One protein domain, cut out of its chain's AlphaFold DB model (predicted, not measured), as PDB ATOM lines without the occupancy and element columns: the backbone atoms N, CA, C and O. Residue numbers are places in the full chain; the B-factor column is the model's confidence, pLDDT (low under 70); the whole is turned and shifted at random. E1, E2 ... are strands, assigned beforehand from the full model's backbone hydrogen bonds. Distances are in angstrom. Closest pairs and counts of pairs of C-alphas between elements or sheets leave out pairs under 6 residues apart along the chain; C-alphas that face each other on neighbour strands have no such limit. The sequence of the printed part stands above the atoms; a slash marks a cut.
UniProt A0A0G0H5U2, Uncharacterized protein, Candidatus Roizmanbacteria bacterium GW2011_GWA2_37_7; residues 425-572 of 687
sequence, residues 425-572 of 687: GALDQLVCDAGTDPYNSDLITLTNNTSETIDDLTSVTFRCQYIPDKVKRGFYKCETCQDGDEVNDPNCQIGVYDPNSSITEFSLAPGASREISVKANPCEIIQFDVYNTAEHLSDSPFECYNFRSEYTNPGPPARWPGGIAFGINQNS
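What this domain is: This is residues 425 to 572 of the 687 residues of an uncharacterized protein of Candidatus Roizmanbacteria bacterium GW2011_GWA2_37_7 (UniProt A0A0G0H5U2). Two sheets lie partly face to face as a sandwich: a larger, twisted sheet in the order E6, E3, E8, E9 and a smaller one in the order E1, E2, E7, with the strands of the one at 9 degrees to those of the other. A short parallel pair, E4 and E5, packs on E3 and E8, apart from the smaller sheet. The printed part has 148 residues with nine named strands, E1 to E9 in chain order, and no named helix; both larger sheets are antiparallel. The class is all strand, though only 62 residues are in named elements. The whole is compact, with a radius of gyration of the C-alphas of 14.5 A and spans of 43 by 30 by 29 A.

How they stand to each other: E1, residues 430 to 433, and E2, residues 443 to 448, form an antiparallel hairpin, with N 431 and O 447 2.8 A apart. Residues 430 to 431 of E1 also pair, parallel, with residues 544 to 545. E3, residues 454 to 465, is an inner strand of the larger sheet. E4, residues 477 to 479, and E5, residues 492 to 494, are parallel, with N 493 and O 477 2.8 A apart. The closest C-alphas of E4 and E3 are those of Glu 479 and Phe 462, 5.9 A apart. E6, residues 496 to 508, is an edge strand antiparallel to E3, with N 498 and O 461 2.8 A apart. E7, residues 513 to 517, is antiparallel to E2, with N 446 and O 514 2.8 A apart. E8, residues 524 to 532, is antiparallel to E3, with N 460 and O 529 2.8 A apart. The closest C-alphas of E4 and E8 are those of Cys 478 and Gln 527, 5.8 A apart. E9, residues 565 to 571, forms a hairpin with E8, with N 526 and O 569 2.9 A apart. Across the sandwich, the closest C-alphas of E2 and E9 are those of Ile 444 and Gly 567, 6.6 A apart.

Where its parts are: E1 begins at C-alpha 430 (75.753, 39.130, 52.403) and is 10.0 A long, and E2 is 16.5 A. E3 is 33.3 A long. E4 and E5 have three residues each. E6, of 13 residues, is 27.3 A long and bends by 65 degrees at residue 500. E7 is 13.3 A, E8 26.4 A and E9 19.8 A, ending at C-alpha 571 (61.314, 22.889, 34.070).

The domain as a whole: The C-alphas farthest apart, those of Ser 451 and Pro 468, are 43.0 A apart. The printed part has no cut. The links E3 to E4, E4 to E5 and E8 to E9 are long, the last with 32 residues. The mean pLDDT of the printed part is 80.4; 33 residues are under 70, among them residues 482 to 487 and 549 to 566.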
ATOM      1  N   GLY A 425      68.061  41.511  61.216       79.62
ATOM      2  CA  GLY A 425      68.949  40.354  61.124       79.62
ATOM      3  C   GLY A 425      69.835  40.289  59.874       79.62
ATOM      4  O   GLY A 425      70.767  39.500  59.888       79.62
ATOM      5  N   ALA A 426      69.585  41.097  58.838       84.25
ATOM      6  CA  ALA A 426      70.429  41.167  57.641       84.25
ATOM      7  C   ALA A 426      71.524  42.243  57.731       84.25
ATOM      8  O   ALA A 426      72.290  42.418  56.784       84.25
ATOM      9  N   LEU A 427      71.560  43.024  58.817       85.06
ATOM     10  CA  LEU A 427      72.613  44.015  59.029       85.06
ATOM     11  C   LEU A 427      73.968  43.312  59.109       85.06
ATOM     12  O   LEU A 427      74.112  42.350  59.859       85.06
ATOM     13  N   ASP A 428      74.937  43.837  58.360       89.00
ATOM     14  CA  ASP A 428      76.304  43.325  58.296       89.00
ATOM     15  C   ASP A 428      76.413  41.894  57.736       89.00
ATOM     16  O   ASP A 428      77.153  41.062  58.255       89.00
ATOM     17  N   GLN A 429      75.629  41.586  56.693       89.12
ATOM     18  CA  GLN A 429      75.624  40.270  56.033       89.12
ATOM     19  C   GLN A 429      75.600  40.381  54.504       89.12
ATOM     20  O   GLN A 429      75.110  41.365  53.944       89.12
ATOM     21  N   LEU A 430      76.080  39.346  53.812       90.12
ATOM     22  CA  LEU A 430      75.753  39.130  52.403       90.12
ATOM     23  C   LEU A 430      74.285  38.696  52.292       90.12
ATOM     24  O   LEU A 430      73.904  37.656  52.813       90.12
ATOM     25  N   VAL A 431      73.447  39.468  51.608       88.94
ATOM     26  CA  VAL A 431      72.027  39.149  51.414       88.94
ATOM     27  C   VAL A 431      71.819  38.502  50.054       88.94
ATOM     28  O   VAL A 431      72.262  39.045  49.047       88.94
ATOM     29  N   CYS A 432      71.110  37.377  50.014       88.44
ATOM     30  CA  CYS A 432      70.856  36.627  48.787       88.44
ATOM     31  C   CYS A 432      69.343  36.441  48.619       88.44
ATOM     32  O   CYS A 432      68.699  35.711  49.376       88.44
ATOM     33  N   ASP A 433      68.767  37.166  47.661       85.69
ATOM     34  CA  ASP A 433      67.330  37.210  47.394       85.69
ATOM     35  C   ASP A 433      67.005  36.427  46.120       85.69
ATOM     36  O   ASP A 433      67.233  36.908  45.015       85.69
ATOM     37  N   ALA A 434      66.477  35.214  46.282       83.75
ATOM     38  CA  ALA A 434      65.977  34.393  45.179       83.75
ATOM     39  C   ALA A 434      64.463  34.583  44.942       83.75
ATOM     40  O   ALA A 434      63.837  33.773  44.264       83.75
ATOM     41  N   GLY A 435      63.847  35.618  45.526       79.44
ATOM     42  CA  GLY A 435      62.403  35.837  45.514       79.44
ATOM     43  C   GLY A 435      61.668  35.166  46.678       79.44
ATOM     44  O   GLY A 435      62.257  34.715  47.662       79.44
ATOM     45  N   THR A 436      60.335  35.129  46.591       76.06
ATOM     46  CA  THR A 436      59.465  34.559  47.639       76.06
ATOM     47  C   THR A 436      59.487  33.032  47.677       76.06
ATOM     48  O   THR A 436      59.216  32.448  48.724       76.06
ATOM     49  N   ASP A 437      59.792  32.386  46.548       80.50
ATOM     50  CA  ASP A 437      59.923  30.933  46.443       80.50
ATOM     51  C   ASP A 437      61.268  30.570  45.790       80.50
ATOM     52  O   ASP A 437      61.373  30.573  44.562       80.50
ATOM     53  N   PRO A 438      62.301  30.239  46.583       80.12
ATOM     54  CA  PRO A 438      63.603  29.870  46.045       80.12
ATOM     55  C   PRO A 438      63.556  28.529  45.308       80.12
ATOM     56  O   PRO A 438      64.523  28.205  44.637       80.12
ATOM     57  N   TYR A 439      62.466  27.753  45.409       82.00
ATOM     58  CA  TYR A 439      62.275  26.499  44.672       82.00
ATOM     59  C   TYR A 439      61.639  26.688  43.291       82.00
ATOM     60  O   TYR A 439      61.351  25.708  42.599       82.00
ATOM     61  N   ASN A 440      61.396  27.940  42.905       82.88
ATOM     62  CA  ASN A 440      60.901  28.311  41.591       82.88
ATOM     63  C   ASN A 440      61.524  29.639  41.139       82.88
ATOM     64  O   ASN A 440      60.810  30.603  40.853       82.88
ATOM     65  N   SER A 441      62.856  29.703  41.130       83.12
ATOM     66  CA  SER A 441      63.575  30.919  40.758       83.12
ATOM     67  C   SER A 441      64.724  30.660  39.791       83.12
ATOM     68  O   SER A 441      65.589  29.827  40.045       83.12
ATOM     69  N   ASP A 442      64.737  31.435  38.705       86.75
ATOM     70  CA  ASP A 442      65.836  31.528  37.734       86.75
ATOM     71  C   ASP A 442      66.818  32.665  38.061       86.75
ATOM     72  O   ASP A 442      67.676  32.991  37.240       86.75
ATOM     73  N   LEU A 443      66.650  33.352  39.196       86.19
ATOM     74  CA  LEU A 443      67.360  34.589  39.521       86.19
ATOM     75  C   LEU A 443      67.671  34.665  41.018       86.19
ATOM     76  O   LEU A 443      66.787  34.497  41.855       86.19
ATOM     77  N   ILE A 444      68.911  35.009  41.358       87.88
ATOM     78  CA  ILE A 444      69.288  35.450  42.701       87.88
ATOM     79  C   ILE A 444      69.953  36.819  42.637       87.88
ATOM     80  O   ILE A 444      70.864  37.057  41.841       87.88
ATOM     81  N   THR A 445      69.506  37.722  43.501       88.44
ATOM     82  CA  THR A 445      70.134  39.024  43.707       88.44
ATOM     83  C   THR A 445      70.985  38.962  44.966       88.44
ATOM     84  O   THR A 445      70.477  38.848  46.082       88.44
ATOM     85  N   LEU A 446      72.295  39.057  44.789       91.06
ATOM     86  CA  LEU A 446      73.277  39.189  45.856       91.06
ATOM     87  C   LEU A 446      73.413  40.660  46.215       91.06
ATOM     88  O   LEU A 446      73.522  41.492  45.323       91.06
ATOM     89  N   THR A 447      73.424  40.998  47.498       90.81
ATOM     90  CA  THR A 447      73.649  42.360  47.988       90.81
ATOM     91  C   THR A 447      74.604  42.317  49.161       90.81
ATOM     92  O   THR A 447      74.305  41.710  50.186       90.81
ATOM     93  N   ASN A 448      75.751  42.977  49.039       92.25
ATOM     94  CA  ASN A 448      76.665  43.118  50.159       92.25
ATOM     95  C   ASN A 448      76.127  44.188  51.124       92.25
ATOM     96  O   ASN A 448      76.265  45.384  50.873       92.25
ATOM     97  N   ASN A 449      75.521  43.755  52.231       90.44
ATOM     98  CA  ASN A 449      75.044  44.633  53.301       90.44
ATOM     99  C   ASN A 449      76.044  44.725  54.475       90.44
ATOM    100  O   ASN A 449      75.669  45.145  55.573       90.44
ATOM    101  N   THR A 450      77.299  44.318  54.252       90.19
ATOM    102  CA  THR A 450      78.425  44.490  55.184       90.19
ATOM    103  C   THR A 450      79.099  45.847  55.007       90.19
ATOM    104  O   THR A 450      78.869  46.570  54.033       90.19
ATOM    105  N   SER A 451      79.938  46.210  55.978       91.38
ATOM    106  CA  SER A 451      80.771  47.419  55.895       91.38
ATOM    107  C   SER A 451      82.072  47.243  55.098       91.38
ATOM    108  O   SER A 451      82.758  48.232  54.833       91.38
ATOM    109  N   GLU A 452      82.396  46.017  54.680       92.62
ATOM    110  CA  GLU A 452      83.649  45.669  54.006       92.62
ATOM    111  C   GLU A 452      83.394  45.120  52.594       92.62
ATOM    112  O   GLU A 452      82.273  44.773  52.227       92.62
ATOM    113  N   THR A 453      84.423  45.105  51.746       91.12
ATOM    114  CA  THR A 453      84.313  44.423  50.446       91.12
ATOM    115  C   THR A 453      84.391  42.926  50.696       91.12
ATOM    116  O   THR A 453      85.286  42.480  51.405       91.12
ATOM    117  N   ILE A 454      83.455  42.168  50.130       91.00
ATOM    118  CA  ILE A 454      83.490  40.709  50.184       91.00
ATOM    119  C   ILE A 454      84.199  40.246  48.923       91.00
ATOM    120  O   ILE A 454      83.648  40.403  47.835       91.00
ATOM    121  N   ASP A 455      85.410  39.730  49.077       91.38
ATOM    122  CA  ASP A 455      86.191  39.120  48.003       91.38
ATOM    123  C   ASP A 455      85.925  37.607  47.930       91.38
ATOM    124  O   ASP A 455      85.314  37.031  48.834       91.38
ATOM    125  N   ASP A 456      86.376  36.966  46.850       89.94
ATOM    126  CA  ASP A 456      86.353  35.507  46.679       89.94
ATOM    127  C   ASP A 456      84.952  34.865  46.768       89.94
ATOM    128  O   ASP A 456      84.776  33.729  47.223       89.94
ATOM    129  N   LEU A 457      83.921  35.576  46.303       90.62
ATOM    130  CA  LEU A 457      82.606  34.979  46.094       90.62
ATOM    131  C   LEU A 457      82.643  34.051  44.886       90.62
ATOM    132  O   LEU A 457      83.219  34.362  43.843       90.62
ATOM    133  N   THR A 458      81.979  32.917  45.025       90.56
ATOM    134  CA  THR A 458      81.814  31.929  43.970       90.56
ATOM    135  C   THR A 458      80.345  31.559  43.864       90.56
ATOM    136  O   THR A 458      79.648  31.425  44.869       90.56
ATOM    137  N   SER A 459      79.875  31.399  42.631       91.56
ATOM    138  CA  SER A 459      78.600  30.771  42.329       91.56
ATOM    139  C   SER A 459      78.821  29.481  41.550       91.56
ATOM    140  O   SER A 459      79.524  29.482  40.538       91.56
ATOM    141  N   VAL A 460      78.227  28.389  42.018       91.06
ATOM    142  CA  VAL A 460      78.352  27.050  41.436       91.06
ATOM    143  C   VAL A 460      76.986  26.601  40.964       91.06
ATOM    144  O   VAL A 460      76.049  26.564  41.744       91.06
ATOM    145  N   THR A 461      76.868  26.238  39.694       92.38
ATOM    146  CA  THR A 461      75.632  25.685  39.143       92.38
ATOM    147  C   THR A 461      75.753  24.179  38.979       92.38
ATOM    148  O   THR A 461      76.721  23.678  38.406       92.38
ATOM    149  N   PHE A 462      74.723  23.466  39.406       92.94
ATOM    150  CA  PHE A 462      74.511  22.054  39.166       92.94
ATOM    151  C   PHE A 462      73.206  21.835  38.404       92.94
ATOM    152  O   PHE A 462      72.194  22.501  38.633       92.94
ATOM    153  N   ARG A 463      73.232  20.870  37.486       92.44
ATOM    154  CA  ARG A 463      72.085  20.484  36.664       92.44
ATOM    155  C   ARG A 463      71.697  19.042  36.951       92.44
ATOM    156  O   ARG A 463      72.527  18.136  36.887       92.44
ATOM    157  N   CYS A 464      70.426  18.831  37.243       91.44
ATOM    158  CA  CYS A 464      69.807  17.547  37.514       91.44
ATOM    159  C   CYS A 464      68.703  17.270  36.509       91.44
ATOM    160  O   CYS A 464      68.069  18.171  35.974       91.44
ATOM    161  N   GLN A 465      68.418  15.995  36.289       90.56
ATOM    162  CA  GLN A 465      67.244  15.599  35.526       90.56
ATOM    163  C   GLN A 465      65.968  15.906  36.317       90.56
ATOM    164  O   GLN A 465      65.885  15.559  37.496       90.56
ATOM    165  N   TYR A 466      64.955  16.465  35.659       89.25
ATOM    166  CA  TYR A 466      63.636  16.635  36.253       89.25
ATOM    167  C   TYR A 466      63.007  15.287  36.615       89.25
ATOM    168  O   TYR A 466      62.881  14.383  35.785       89.25
ATOM    169  N   ILE A 467      62.581  15.174  37.870       87.31
ATOM    170  CA  ILE A 467      61.798  14.056  38.390       87.31
ATOM    171  C   ILE A 467      60.575  14.676  39.077       87.31
ATOM    172  O   ILE A 467      60.761  15.503  39.977       87.31
ATOM    173  N   PRO A 468      59.337  14.310  38.697       86.62
ATOM    174  CA  PRO A 468      58.147  14.846  39.349       86.62
ATOM    175  C   PRO A 468      58.177  14.634  40.859       86.62
ATOM    176  O   PRO A 468      58.639  13.599  41.342       86.62
ATOM    177  N   ASP A 469      57.685  15.630  41.594       84.00
ATOM    178  CA  ASP A 469      57.560  15.630  43.057       84.00
ATOM    179  C   ASP A 469      58.878  15.433  43.832       84.00
ATOM    180  O   ASP A 469      58.875  15.221  45.050       84.00
ATOM    181  N   LYS A 470      60.022  15.504  43.141       83.44
ATOM    182  CA  LYS A 470      61.341  15.310  43.743       83.44
ATOM    183  C   LYS A 470      61.799  16.543  44.520       83.44
ATOM    184  O   LYS A 470      62.340  16.395  45.613       83.44
ATOM    185  N   VAL A 471      61.548  17.739  43.986       80.81
ATOM    186  CA  VAL A 471      61.828  19.003  44.678       80.81
ATOM    187  C   VAL A 471      60.819  19.174  45.810       80.81
ATOM    188  O   VAL A 471      59.641  19.447  45.576       80.81
ATOM    189  N   LYS A 472      61.275  19.014  47.055       80.62
ATOM    190  CA  LYS A 472      60.471  19.296  48.246       80.62
ATOM    191  C   LYS A 472      60.946  20.579  48.902       80.62
ATOM    192  O   LYS A 472      62.122  20.734  49.223       80.62
ATOM    193  N   ARG A 473      59.999  21.487  49.144       77.88
ATOM    194  CA  ARG A 473      60.260  22.736  49.860       77.88
ATOM    195  C   ARG A 473      60.850  22.440  51.240       77.88
ATOM    196  O   ARG A 473      60.343  21.592  51.973       77.88
ATOM    197  N   GLY A 474      61.920  23.147  51.569       69.12
ATOM    198  CA  GLY A 474      62.708  22.995  52.788       69.12
ATOM    199  C   GLY A 474      63.855  21.990  52.693       69.12
ATOM    200  O   GLY A 474      64.705  22.011  53.581       69.12
ATOM    201  N   PHE A 475      63.885  21.106  51.684       66.81
ATOM    202  CA  PHE A 475      64.874  20.030  51.631       66.81
ATOM    203  C   PHE A 475      64.944  19.361  50.239       66.81
ATOM    204  O   PHE A 475      64.279  18.354  49.991       66.81
ATOM    205  N   TYR A 476      65.739  19.923  49.323       77.50
ATOM    206  CA  TYR A 476      66.150  19.282  48.065       77.50
ATOM    207  C   TYR A 476      67.594  19.674  47.738       77.50
ATOM    208  O   TYR A 476      67.968  20.820  47.974       77.50
ATOM    209  N   LYS A 477      68.374  18.728  47.200       82.62
ATOM    210  CA  LYS A 477      69.764  18.936  46.771       82.62
ATOM    211  C   LYS A 477      70.021  18.331  45.392       82.62
ATOM    212  O   LYS A 477      69.759  17.148  45.172       82.62
ATOM    213  N   CYS A 478      70.573  19.133  44.495       85.62
ATOM    214  CA  CYS A 478      71.082  18.765  43.185       85.62
ATOM    215  C   CYS A 478      72.587  19.057  43.145       85.62
ATOM    216  O   CYS A 478      73.003  20.080  42.630       85.62
ATOM    217  N   GLU A 479      73.412  18.194  43.728       82.06
ATOM    218  CA  GLU A 479      74.869  18.388  43.798       82.06
ATOM    219  C   GLU A 479      75.563  17.026  43.968       82.06
ATOM    220  O   GLU A 479      75.424  16.150  43.114       82.06
ATOM    221  N   THR A 480      76.277  16.788  45.069       76.38
ATOM    222  CA  THR A 480      76.947  15.522  45.371       76.38
ATOM    223  C   THR A 480      76.305  14.804  46.556       76.38
ATOM    224  O   THR A 480      76.564  15.138  47.704       76.38
ATOM    225  N   CYS A 481      75.565  13.721  46.302       75.31
ATOM    226  CA  CYS A 481      75.011  12.860  47.363       75.31
ATOM    227  C   CYS A 481      76.054  11.894  47.977       75.31
ATOM    228  O   CYS A 481      75.701  10.786  48.371       75.31
ATOM    229  N   GLN A 482      77.354  12.218  47.940       64.31
ATOM    230  CA  GLN A 482      78.434  11.257  48.234       64.31
ATOM    231  C   GLN A 482      78.957  11.302  49.675       64.31
ATOM    232  O   GLN A 482      79.587  10.334  50.106       64.31
ATOM    233  N   ASP A 483      78.660  12.356  50.430       62.47
ATOM    234  CA  ASP A 483      79.098  12.453  51.819       62.47
ATOM    235  C   ASP A 483      78.144  11.667  52.729       62.47
ATOM    236  O   ASP A 483      76.925  11.691  52.563       62.47
ATOM    237  N   GLY A 484      78.720  10.873  53.640       60.28
ATOM    238  CA  GLY A 484      78.146   9.649  54.223       60.28
ATOM    239  C   GLY A 484      76.784   9.722  54.930       60.28
ATOM    240  O   GLY A 484      76.244   8.664  55.256       60.28
ATOM    241  N   ASP A 485      76.213  10.909  55.113       56.75
ATOM    242  CA  ASP A 485      74.880  11.108  55.691       56.75
ATOM    243  C   ASP A 485      73.766  11.185  54.620       56.75
ATOM    244  O   ASP A 485      72.594  10.998  54.941       56.75
ATOM    245  N   GLU A 486      74.110  11.375  53.337       68.44
ATOM    246  CA  GLU A 486      73.149  11.713  52.267       68.44
ATOM    247  C   GLU A 486      73.044  10.663  51.142       68.44
ATOM    248  O   GLU A 486      72.193  10.769  50.258       68.44
ATOM    249  N   VAL A 487      73.846   9.590  51.194       68.00
ATOM    250  CA  VAL A 487      73.971   8.563  50.129       68.00
ATOM    251  C   VAL A 487      72.653   7.836  49.800       68.00
ATOM    252  O   VAL A 487      72.540   7.185  48.765       68.00
ATOM    253  N   ASN A 488      71.619   7.969  50.634       75.62
ATOM    254  CA  ASN A 488      70.282   7.426  50.378       75.62
ATOM    255  C   ASN A 488      69.161   8.447  50.599       75.62
ATOM    256  O   ASN A 488      68.012   8.051  50.818       75.62
ATOM    257  N   ASP A 489      69.468   9.745  50.580       78.56
ATOM    258  CA  ASP A 489      68.443  10.755  50.794       78.56
ATOM    259  C   ASP A 489      67.466  10.785  49.605       78.56
ATOM    260  O   ASP A 489      67.870  11.063  48.469       78.56
ATOM    261  N   PRO A 490      66.162  10.523  49.814       79.56
ATOM    262  CA  PRO A 490      65.188  10.547  48.729       79.56
ATOM    263  C   PRO A 490      65.009  11.939  48.113       79.56
ATOM    264  O   PRO A 490      64.393  12.030  47.050       79.56
ATOM    265  N   ASN A 491      65.531  12.995  48.736       79.44
ATOM    266  CA  ASN A 491      65.472  14.373  48.263       79.44
ATOM    267  C   ASN A 491      66.824  14.878  47.721       79.44
ATOM    268  O   ASN A 491      66.922  16.044  47.354       79.44
ATOM    269  N   CYS A 492      67.836  14.008  47.620       85.00
ATOM    270  CA  CYS A 492      69.079  14.298  46.911       85.00
ATOM    271  C   CYS A 492      69.064  13.685  45.502       85.00
ATOM    272  O   CYS A 492      68.484  12.616  45.250       85.00
ATOM    273  N   GLN A 493      69.699  14.379  44.565       87.44
ATOM    274  CA  GLN A 493      70.019  13.906  43.230       87.44
ATOM    275  C   GLN A 493      71.445  14.327  42.881       87.44
ATOM    276  O   GLN A 493      71.862  15.443  43.176       87.44
ATOM    277  N   ILE A 494      72.198  13.423  42.251       87.88
ATOM    278  CA  ILE A 494      73.554  13.738  41.799       87.88
ATOM    279  C   ILE A 494      73.440  14.676  40.596       87.88
ATOM    280  O   ILE A 494      72.982  14.260  39.528       87.88
ATOM    281  N   GLY A 495      73.825  15.932  40.800       88.88
ATOM    282  CA  GLY A 495      73.885  16.961  39.777       88.88
ATOM    283  C   GLY A 495      75.183  16.904  38.979       88.88
ATOM    284  O   GLY A 495      76.223  16.449  39.455       88.88
ATOM    285  N   VAL A 496      75.123  17.384  37.740       92.06
ATOM    286  CA  VAL A 496      76.298  17.637  36.905       92.06
ATOM    287  C   VAL A 496      76.696  19.093  37.089       92.06
ATOM    288  O   VAL A 496      75.888  19.986  36.842       92.06
ATOM    289  N   TYR A 497      77.933  19.330  37.518       92.94
ATOM    290  CA  TYR A 497      78.495  20.675  37.603       92.94
ATOM    291  C   TYR A 497      78.508  21.343  36.221       92.94
ATOM    292  O   TYR A 497      79.049  20.782  35.264       92.94
ATOM    293  N   ASP A 498      77.923  22.536  36.126       92.31
ATOM    294  CA  ASP A 498      77.912  23.365  34.927       92.31
ATOM    295  C   ASP A 498      78.906  24.531  35.068       92.31
ATOM    296  O   ASP A 498      78.565  25.575  35.639       92.31
ATOM    297  N   PRO A 499      80.128  24.404  34.523       91.25
ATOM    298  CA  PRO A 499      81.124  25.467  34.589       91.25
ATOM    299  C   PRO A 499      80.727  26.718  33.796       91.25
ATOM    300  O   PRO A 499      81.243  27.788  34.094       91.25
ATOM    301  N   ASN A 500      79.831  26.618  32.805       88.25
ATOM    302  CA  ASN A 500      79.461  27.761  31.962       88.25
ATOM    303  C   ASN A 500      78.479  28.706  32.660       88.25
ATOM    304  O   ASN A 500      78.473  29.900  32.370       88.25
ATOM    305  N   SER A 501      77.651  28.172  33.559       87.12
ATOM    306  CA  SER A 501      76.718  28.963  34.379       87.12
ATOM    307  C   SER A 501      77.295  29.310  35.755       87.12
ATOM    308  O   SER A 501      76.690  30.066  36.509       87.12
ATOM    309  N   SER A 502      78.463  28.760  36.090       90.19
ATOM    310  CA  SER A 502      79.174  29.046  37.334       90.19
ATOM    311  C   SER A 502      80.051  30.289  37.189       90.19
ATOM    312  O   SER A 502      80.632  30.540  36.136       90.19
ATOM    313  N   ILE A 503      80.178  31.060  38.264       90.06
ATOM    314  CA  ILE A 503      81.008  32.264  38.317       90.06
ATOM    315  C   ILE A 503      82.031  32.065  39.426       90.06
ATOM    316  O   ILE A 503      81.669  32.020  40.598       90.06
ATOM    317  N   THR A 504      83.304  31.966  39.070       88.75
ATOM    318  CA  THR A 504      84.399  31.853  40.042       88.75
ATOM    319  C   THR A 504      84.951  33.228  40.401       88.75
ATOM    320  O   THR A 504      85.104  34.062  39.510       88.75
ATOM    321  N   GLU A 505      85.294  33.424  41.675       84.81
ATOM    322  CA  GLU A 505      86.136  34.524  42.174       84.81
ATOM    323  C   GLU A 505      85.660  35.930  41.767       84.81
ATOM    324  O   GLU A 505      86.254  36.611  40.927       84.81
ATOM    325  N   PHE A 506      84.577  36.400  42.385       90.75
ATOM    326  CA  PHE A 506      84.138  37.786  42.254       90.75
ATOM    327  C   PHE A 506      84.024  38.507  43.592       90.75
ATOM    328  O   PHE A 506      83.851  37.888  44.636       90.75
ATOM    329  N   SER A 507      84.063  39.838  43.535       91.06
ATOM    330  CA  SER A 507      83.952  40.691  44.718       91.06
ATOM    331  C   SER A 507      82.693  41.550  44.689       91.06
ATOM    332  O   SER A 507      82.231  41.966  43.622       91.06
ATOM    333  N   LEU A 508      82.162  41.871  45.866       91.75
ATOM    334  CA  LEU A 508      81.095  42.855  46.050       91.75
ATOM    335  C   LEU A 508      81.543  43.931  47.038       91.75
ATOM    336  O   LEU A 508      81.811  43.639  48.199       91.75
ATOM    337  N   ALA A 509      81.582  45.189  46.599       90.12
ATOM    338  CA  ALA A 509      81.826  46.333  47.480       90.12
ATOM    339  C   ALA A 509      80.634  46.575  48.436       90.12
ATOM    340  O   ALA A 509      79.519  46.157  48.113       90.12
ATOM    341  N   PRO A 510      80.819  47.274  49.573       92.56
ATOM    342  CA  PRO A 510      79.722  47.638  50.470       92.56
ATOM    343  C   PRO A 510      78.558  48.311  49.734       92.56
ATOM    344  O   PRO A 510      78.750  49.295  49.016       92.56
ATOM    345  N   GLY A 511      77.347  47.782  49.906       82.69
ATOM    346  CA  GLY A 511      76.121  48.258  49.259       82.69
ATOM    347  C   GLY A 511      75.978  47.890  47.778       82.69
ATOM    348  O   GLY A 511      74.969  48.248  47.172       82.69
ATOM    349  N   ALA A 512      76.955  47.202  47.181       85.38
ATOM    350  CA  ALA A 512      76.844  46.713  45.813       85.38
ATOM    351  C   ALA A 512      75.935  45.482  45.746       85.38
ATOM    352  O   ALA A 512      75.929  44.640  46.650       85.38
ATOM    353  N   SER A 513      75.228  45.355  44.625       88.88
ATOM    354  CA  SER A 513      74.432  44.176  44.306       88.88
ATOM    355  C   SER A 513      74.891  43.541  42.998       88.88
ATOM    356  O   SER A 513      75.420  44.223  42.119       88.88
ATOM    357  N   ARG A 514      74.670  42.236  42.864       90.06
ATOM    358  CA  ARG A 514      74.895  41.473  41.636       90.06
ATOM    359  C   ARG A 514      73.763  40.490  41.428       90.06
ATOM    360  O   ARG A 514      73.397  39.763  42.342       90.06
ATOM    361  N   GLU A 515      73.251  40.447  40.212       90.00
ATOM    362  CA  GLU A 515      72.268  39.455  39.799       90.00
ATOM    363  C   GLU A 515      72.964  38.274  39.130       90.00
ATOM    364  O   GLU A 515      73.895  38.443  38.338       90.00
ATOM    365  N   ILE A 516      72.517  37.072  39.475       87.06
ATOM    366  CA  ILE A 516      72.922  35.826  38.833       87.06
ATOM    367  C   ILE A 516      71.638  35.159  38.361       87.06
ATOM    368  O   ILE A 516      70.771  34.849  39.177       87.06
ATOM    369  N   SER A 517      71.508  34.973  37.048       88.12
ATOM    370  CA  SER A 517      70.358  34.301  36.452       88.12
ATOM    371  C   SER A 517      70.793  33.056  35.700       88.12
ATOM    372  O   SER A 517      71.645  33.121  34.815       88.12
ATOM    373  N   VAL A 518      70.184  31.928  36.048       88.00
ATOM    374  CA  VAL A 518      70.410  30.631  35.416       88.00
ATOM    375  C   VAL A 518      69.040  30.040  35.131       88.00
ATOM    376  O   VAL A 518      68.205  29.986  36.025       88.00
ATOM    377  N   LYS A 519      68.797  29.615  33.889       85.75
ATOM    378  CA  LYS A 519      67.525  29.006  33.481       85.75
ATOM    379  C   LYS A 519      67.644  27.491  33.370       85.75
ATOM    380  O   LYS A 519      68.650  26.981  32.859       85.75
ATOM    381  N   ALA A 520      66.597  26.793  33.804       86.38
ATOM    382  CA  ALA A 520      66.472  25.351  33.627       86.38
ATOM    383  C   ALA A 520      66.074  25.001  32.187       86.38
ATOM    384  O   ALA A 520      65.088  25.514  31.641       86.38
ATOM    385  N   ASN A 521      66.822  24.089  31.574       89.44
ATOM    386  CA  ASN A 521      66.458  23.490  30.297       89.44
ATOM    387  C   ASN A 521      65.186  22.635  30.442       89.44
ATOM    388  O   ASN A 521      64.846  22.221  31.551       89.44
ATOM    389  N   PRO A 522      64.466  22.331  29.346       86.75
ATOM    390  CA  PRO A 522      63.367  21.373  29.393       86.75
ATOM    391  C   PRO A 522      63.808  20.062  30.053       86.75
ATOM    392  O   PRO A 522      64.848  19.505  29.702       86.75
ATOM    393  N   CYS A 523      62.998  19.549  30.976       89.50
ATOM    394  CA  CYS A 523      63.254  18.306  31.694       89.50
ATOM    395  C   CYS A 523      64.466  18.354  32.642       89.50
ATOM    396  O   CYS A 523      65.101  17.332  32.921       89.50
ATOM    397  N   GLU A 524      64.739  19.533  33.193       90.94
ATOM    398  CA  GLU A 524      65.863  19.800  34.082       90.94
ATOM    399  C   GLU A 524      65.402  20.420  35.407       90.94
ATOM    400  O   GLU A 524      64.392  21.125  35.487       90.94
ATOM    401  N   ILE A 525      66.170  20.147  36.453       88.88
ATOM    402  CA  ILE A 525      66.191  20.902  37.698       88.88
ATOM    403  C   ILE A 525      67.577  21.522  37.791       88.88
ATOM    404  O   ILE A 525      68.573  20.811  37.682       88.88
ATOM    405  N   ILE A 526      67.656  22.825  38.004       88.81
ATOM    406  CA  ILE A 526      68.925  23.485  38.310       88.81
ATOM    407  C   ILE A 526      68.973  23.793  39.796       88.81
ATOM    408  O   ILE A 526      67.954  24.140  40.386       88.81
ATOM    409  N   GLN A 527      70.155  23.675  40.379       89.81
ATOM    410  CA  GLN A 527      70.499  24.283  41.655       89.81
ATOM    411  C   GLN A 527      71.708  25.162  41.390       89.81
ATOM    412  O   GLN A 527      72.676  24.703  40.787       89.81
ATOM    413  N   PHE A 528      71.666  26.419  41.802       85.81
ATOM    414  CA  PHE A 528      72.848  27.268  41.747       85.81
ATOM    415  C   PHE A 528      73.121  27.869  43.113       85.81
ATOM    416  O   PHE A 528      72.285  28.567  43.673       85.81
ATOM    417  N   ASP A 529      74.306  27.570  43.613       86.94
ATOM    418  CA  ASP A 529      74.801  27.868  44.939       86.94
ATOM    419  C   ASP A 529      75.656  29.129  44.901       86.94
ATOM    420  O   ASP A 529      76.345  29.383  43.911       86.94
ATOM    421  N   VAL A 530      75.637  29.922  45.971       86.88
ATOM    422  CA  VAL A 530      76.549  31.060  46.161       86.88
ATOM    423  C   VAL A 530      77.191  30.978  47.536       86.88
ATOM    424  O   VAL A 530      76.489  30.816  48.534       86.88
ATOM    425  N   TYR A 531      78.518  31.101  47.582       85.62
ATOM    426  CA  TYR A 531      79.307  31.034  48.810       85.62
ATOM    427  C   TYR A 531      80.639  31.793  48.689       85.62
ATOM    428  O   TYR A 531      81.085  32.126  47.590       85.62
ATOM    429  N   ASN A 532      81.287  32.062  49.824       86.88
ATOM    430  CA  ASN A 532      82.630  32.642  49.891       86.88
ATOM    431  C   ASN A 532      83.683  31.531  50.060       86.88
ATOM    432  O   ASN A 532      83.613  30.765  51.020       86.88
ATOM    433  N   THR A 533      84.664  31.437  49.156       76.62
ATOM    434  CA  THR A 533      85.661  30.347  49.172       76.62
ATOM    435  C   THR A 533      86.732  30.483  50.254       76.62
ATOM    436  O   THR A 533      87.327  29.476  50.643       76.62
ATOM    437  N   ALA A 534      87.009  31.697  50.736       69.31
ATOM    438  CA  ALA A 534      88.071  31.951  51.710       69.31
ATOM    439  C   ALA A 534      87.651  31.609  53.151       69.31
ATOM    440  O   ALA A 534      88.501  31.295  53.988       69.31
ATOM    441  N   GLU A 535      86.345  31.624  53.440       62.59
ATOM    442  CA  GLU A 535      85.807  31.538  54.800       62.59
ATOM    443  C   GLU A 535      84.569  30.632  54.914       62.59
ATOM    444  O   GLU A 535      83.547  31.036  55.466       62.59
ATOM    445  N   HIS A 536      84.667  29.373  54.472       60.50
ATOM    446  CA  HIS A 536      83.683  28.317  54.786       60.50
ATOM    447  C   HIS A 536      83.700  27.912  56.279       60.50
ATOM    448  O   HIS A 536      83.797  26.738  56.642       60.50
ATOM    449  N   LEU A 537      83.669  28.894  57.174       62.31
ATOM    450  CA  LEU A 537      83.398  28.697  58.584       62.31
ATOM    451  C   LEU A 537      81.893  28.848  58.761       62.31
ATOM    452  O   LEU A 537      81.358  29.922  58.495       62.31
ATOM    453  N   SER A 538      81.239  27.785  59.234       59.38
ATOM    454  CA  SER A 538      79.826  27.818  59.612       59.38
ATOM    455  C   SER A 538      79.552  29.072  60.448       59.38
ATOM    456  O   SER A 538      80.178  29.232  61.499       59.38
ATOM    457  N   ASP A 539      78.644  29.929  59.983       61.34
ATOM    458  CA  ASP A 539      78.280  31.226  60.567       61.34
ATOM    459  C   ASP A 539      79.140  32.454  60.173       61.34
ATOM    460  O   ASP A 539      79.079  33.486  60.859       61.34
ATOM    461  N   SER A 540      79.860  32.440  59.047       74.00
ATOM    462  CA  SER A 540      80.489  33.668  58.525       74.00
ATOM    463  C   SER A 540      79.434  34.711  58.080       74.00
ATOM    464  O   SER A 540      78.412  34.350  57.494       74.00
ATOM    465  N   PRO A 541      79.623  36.024  58.338       69.94
ATOM    466  CA  PRO A 541      78.763  37.086  57.787       69.94
ATOM    467  C   PRO A 541      78.806  37.165  56.250       69.94
ATOM    468  O   PRO A 541      77.960  37.825  55.643       69.94
ATOM    469  N   PHE A 542      79.771  36.487  55.624       78.56
ATOM    470  CA  PHE A 542      79.897  36.365  54.173       78.56
ATOM    471  C   PHE A 542      79.081  35.204  53.593       78.56
ATOM    472  O   PHE A 542      79.035  35.041  52.375       78.56
ATOM    473  N   GLU A 543      78.418  34.419  54.444       76.69
ATOM    474  CA  GLU A 543      77.429  33.434  54.018       76.69
ATOM    475  C   GLU A 543      76.105  34.113  53.657       76.69
ATOM    476  O   GLU A 543      75.689  35.105  54.261       76.69
ATOM    477  N   CYS A 544      75.420  33.552  52.664       81.38
ATOM    478  CA  CYS A 544      74.188  34.120  52.147       81.38
ATOM    479  C   CYS A 544      73.047  34.129  53.180       81.38
ATOM    480  O   CYS A 544      72.522  33.091  53.592       81.38
ATOM    481  N   TYR A 545      72.570  35.325  53.511       80.88
ATOM    482  CA  TYR A 545      71.362  35.551  54.289       80.88
ATOM    483  C   TYR A 545      70.141  35.698  53.377       80.88
ATOM    484  O   TYR A 545      69.995  36.691  52.660       80.88
ATOM    485  N   ASN A 546      69.232  34.723  53.420       74.44
ATOM    486  CA  ASN A 546      67.953  34.797  52.716       74.44
ATOM    487  C   ASN A 546      66.863  35.315  53.662       74.44
ATOM    488  O   ASN A 546      66.558  34.693  54.679       74.44
ATOM    489  N   PHE A 547      66.264  36.453  53.324       71.81
ATOM    490  CA  PHE A 547      65.299  37.125  54.193       71.81
ATOM    491  C   PHE A 547      63.837  36.992  53.750       71.81
ATOM    492  O   PHE A 547      62.949  37.331  54.532       71.81
ATOM    493  N   ARG A 548      63.570  36.543  52.515       70.19
ATOM    494  CA  ARG A 548      62.213  36.516  51.935       70.19
ATOM    495  C   ARG A 548      61.573  35.140  51.888       70.19
ATOM    496  O   ARG A 548      60.349  35.058  51.877       70.19
ATOM    497  N   SER A 549      62.361  34.076  51.844       64.81
ATOM    498  CA  SER A 549      61.797  32.747  51.648       64.81
ATOM    499  C   SER A 549      61.219  32.180  52.942       64.81
ATOM    500  O   SER A 549      61.957  31.811  53.845       64.81
ATOM    501  N   GLU A 550      59.900  32.003  52.994       61.28
ATOM    502  CA  GLU A 550      59.204  31.255  54.055       61.28
ATOM    503  C   GLU A 550      59.472  29.735  54.006       61.28
ATOM    504  O   GLU A 550      59.149  29.011  54.948       61.28
ATOM    505  N   TYR A 551      60.082  29.252  52.918       61.28
ATOM    506  CA  TYR A 551      60.286  27.832  52.613       61.28
ATOM    507  C   TYR A 551      61.701  27.318  52.903       61.28
ATOM    508  O   TYR A 551      62.045  26.204  52.501       61.28
ATOM    509  N   THR A 552      62.542  28.109  53.568       62.56
ATOM    510  CA  THR A 552      63.861  27.644  54.018       62.56
ATOM    511  C   THR A 552      63.704  26.820  55.290       62.56
ATOM    512  O   THR A 552      62.799  27.061  56.087       62.56
ATOM    513  N   ASN A 553      64.576  25.834  55.493       58.62
ATOM    514  CA  ASN A 553      64.702  25.149  56.773       58.62
ATOM    515  C   ASN A 553      66.136  25.360  57.298       58.62
ATOM    516  O   ASN A 553      67.063  24.825  56.693       58.62
ATOM    517  N   PRO A 554      66.331  26.140  58.380       57.72
ATOM    518  CA  PRO A 554      65.287  26.728  59.217       57.72
ATOM    519  C   PRO A 554      64.559  27.889  58.518       57.72
ATOM    520  O   PRO A 554      65.100  28.535  57.616       57.72
ATOM    521  N   GLY A 555      63.308  28.129  58.917       57.66
ATOM    522  CA  GLY A 555      62.508  29.243  58.403       57.66
ATOM    523  C   GLY A 555      63.107  30.604  58.779       57.66
ATOM    524  O   GLY A 555      63.904  30.688  59.719       57.66
ATOM    525  N   PRO A 556      62.737  31.684  58.075       56.41
ATOM    526  CA  PRO A 556      63.304  33.006  58.300       56.41
ATOM    527  C   PRO A 556      63.023  33.504  59.731       56.41
ATOM    528  O   PRO A 556      61.941  33.248  60.270       56.41
ATOM    529  N   PRO A 557      63.947  34.257  60.360       53.00
ATOM    530  CA  PRO A 557      65.255  34.676  59.855       53.00
ATOM    531  C   PRO A 557      66.350  33.669  60.242       53.00
ATOM    532  O   PRO A 557      66.937  33.778  61.318       53.00
ATOM    533  N   ALA A 558      66.654  32.706  59.376       59.72
ATOM    534  CA  ALA A 558      67.732  31.753  59.603       59.72
ATOM    535  C   ALA A 558      68.671  31.696  58.403       59.72
ATOM    536  O   ALA A 558      68.246  31.810  57.253       59.72
ATOM    537  N   ARG A 559      69.961  31.520  58.695       62.75
ATOM    538  CA  ARG A 559      70.960  31.190  57.683       62.75
ATOM    539  C   ARG A 559      70.715  29.777  57.192       62.75
ATOM    540  O   ARG A 559      70.199  28.926  57.920       62.75
ATOM    541  N   TRP A 560      71.078  29.546  55.946       62.56
ATOM    542  CA  TRP A 560      70.998  28.217  55.387       62.56
ATOM    543  C   TRP A 560      72.053  27.322  56.030       62.56
ATOM    544  O   TRP A 560      73.196  27.760  56.186       62.56
ATOM    545  N   PRO A 561      71.699  26.089  56.427       53.56
ATOM    546  CA  PRO A 561      72.682  25.147  56.936       53.56
ATOM    547  C   PRO A 561      73.792  24.944  55.893       53.56
ATOM    548  O   PRO A 561      73.521  24.466  54.796       53.56
ATOM    549  N   GLY A 562      75.027  25.333  56.230       54.56
ATOM    550  CA  GLY A 562      76.194  25.208  55.347       54.56
ATOM    551  C   GLY A 562      76.579  26.465  54.557       54.56
ATOM    552  O   GLY A 562      77.509  26.391  53.761       54.56
ATOM    553  N   GLY A 563      75.901  27.601  54.762       54.09
ATOM    554  CA  GLY A 563      76.346  28.898  54.235       54.09
ATOM    555  C   GLY A 563      76.056  29.166  52.757       54.09
ATOM    556  O   GLY A 563      76.448  30.203  52.221       54.09
ATOM    557  N   ILE A 564      75.353  28.243  52.109       59.88
ATOM    558  CA  ILE A 564      75.042  28.255  50.683       59.88
ATOM    559  C   ILE A 564      73.615  28.780  50.494       59.88
ATOM    560  O   ILE A 564      72.702  28.270  51.136       59.88
ATOM    561  N   ALA A 565      73.392  29.761  49.615       58.50
ATOM    562  CA  ALA A 565      72.046  30.021  49.093       58.50
ATOM    563  C   ALA A 565      71.879  29.377  47.724       58.50
ATOM    564  O   ALA A 565      72.737  29.585  46.869       58.50
ATOM    565  N   PHE A 566      70.749  28.688  47.519       68.44
ATOM    566  CA  PHE A 566      70.326  28.202  46.211       68.44
ATOM    567  C   PHE A 566      69.117  28.954  45.662       68.44
ATOM    568  O   PHE A 566      68.194  29.327  46.394       68.44
ATOM    569  N   GLY A 567      69.103  29.116  44.343       71.81
ATOM    570  CA  GLY A 567      67.867  29.081  43.577       71.81
ATOM    571  C   GLY A 567      67.714  27.694  42.964       71.81
ATOM    572  O   GLY A 567      68.674  27.127  42.437       71.81
ATOM    573  N   ILE A 568      66.513  27.138  43.068       78.19
ATOM    574  CA  ILE A 568      66.099  25.960  42.324       78.19
ATOM    575  C   ILE A 568      65.044  26.406  41.322       78.19
ATOM    576  O   ILE A 568      64.036  27.011  41.685       78.19
ATOM    577  N   ASN A 569      65.259  26.061  40.060       79.38
ATOM    578  CA  ASN A 569      64.210  26.086  39.054       79.38
ATOM    579  C   ASN A 569      64.003  24.667  38.536       79.38
ATOM    580  O   ASN A 569      64.964  23.936  38.297       79.38
ATOM    581  N   GLN A 570      62.742  24.289  38.368       82.50
ATOM    582  CA  GLN A 570      62.351  23.047  37.722       82.50
ATOM    583  C   GLN A 570      61.580  23.363  36.444       82.50
ATOM    584  O   GLN A 570      60.581  24.082  36.458       82.50
ATOM    585  N   ASN A 571      61.995  22.755  35.343       83.06
ATOM    586  CA  ASN A 571      61.314  22.889  34.070       83.06
ATOM    587  C   ASN A 571      60.815  21.515  33.618       83.06
ATOM    588  O   ASN A 571      61.572  20.670  33.150       83.06
ATOM    589  N   SER A 572      59.510  21.292  33.756       86.75
ATOM    590  CA  SER A 572      58.857  20.034  33.379       86.75
ATOM    591  C   SER A 572      58.583  19.908  31.877       86.75
ATOM    592  O   SER A 572      58.041  18.890  31.439       86.75
TER     593      SER A 572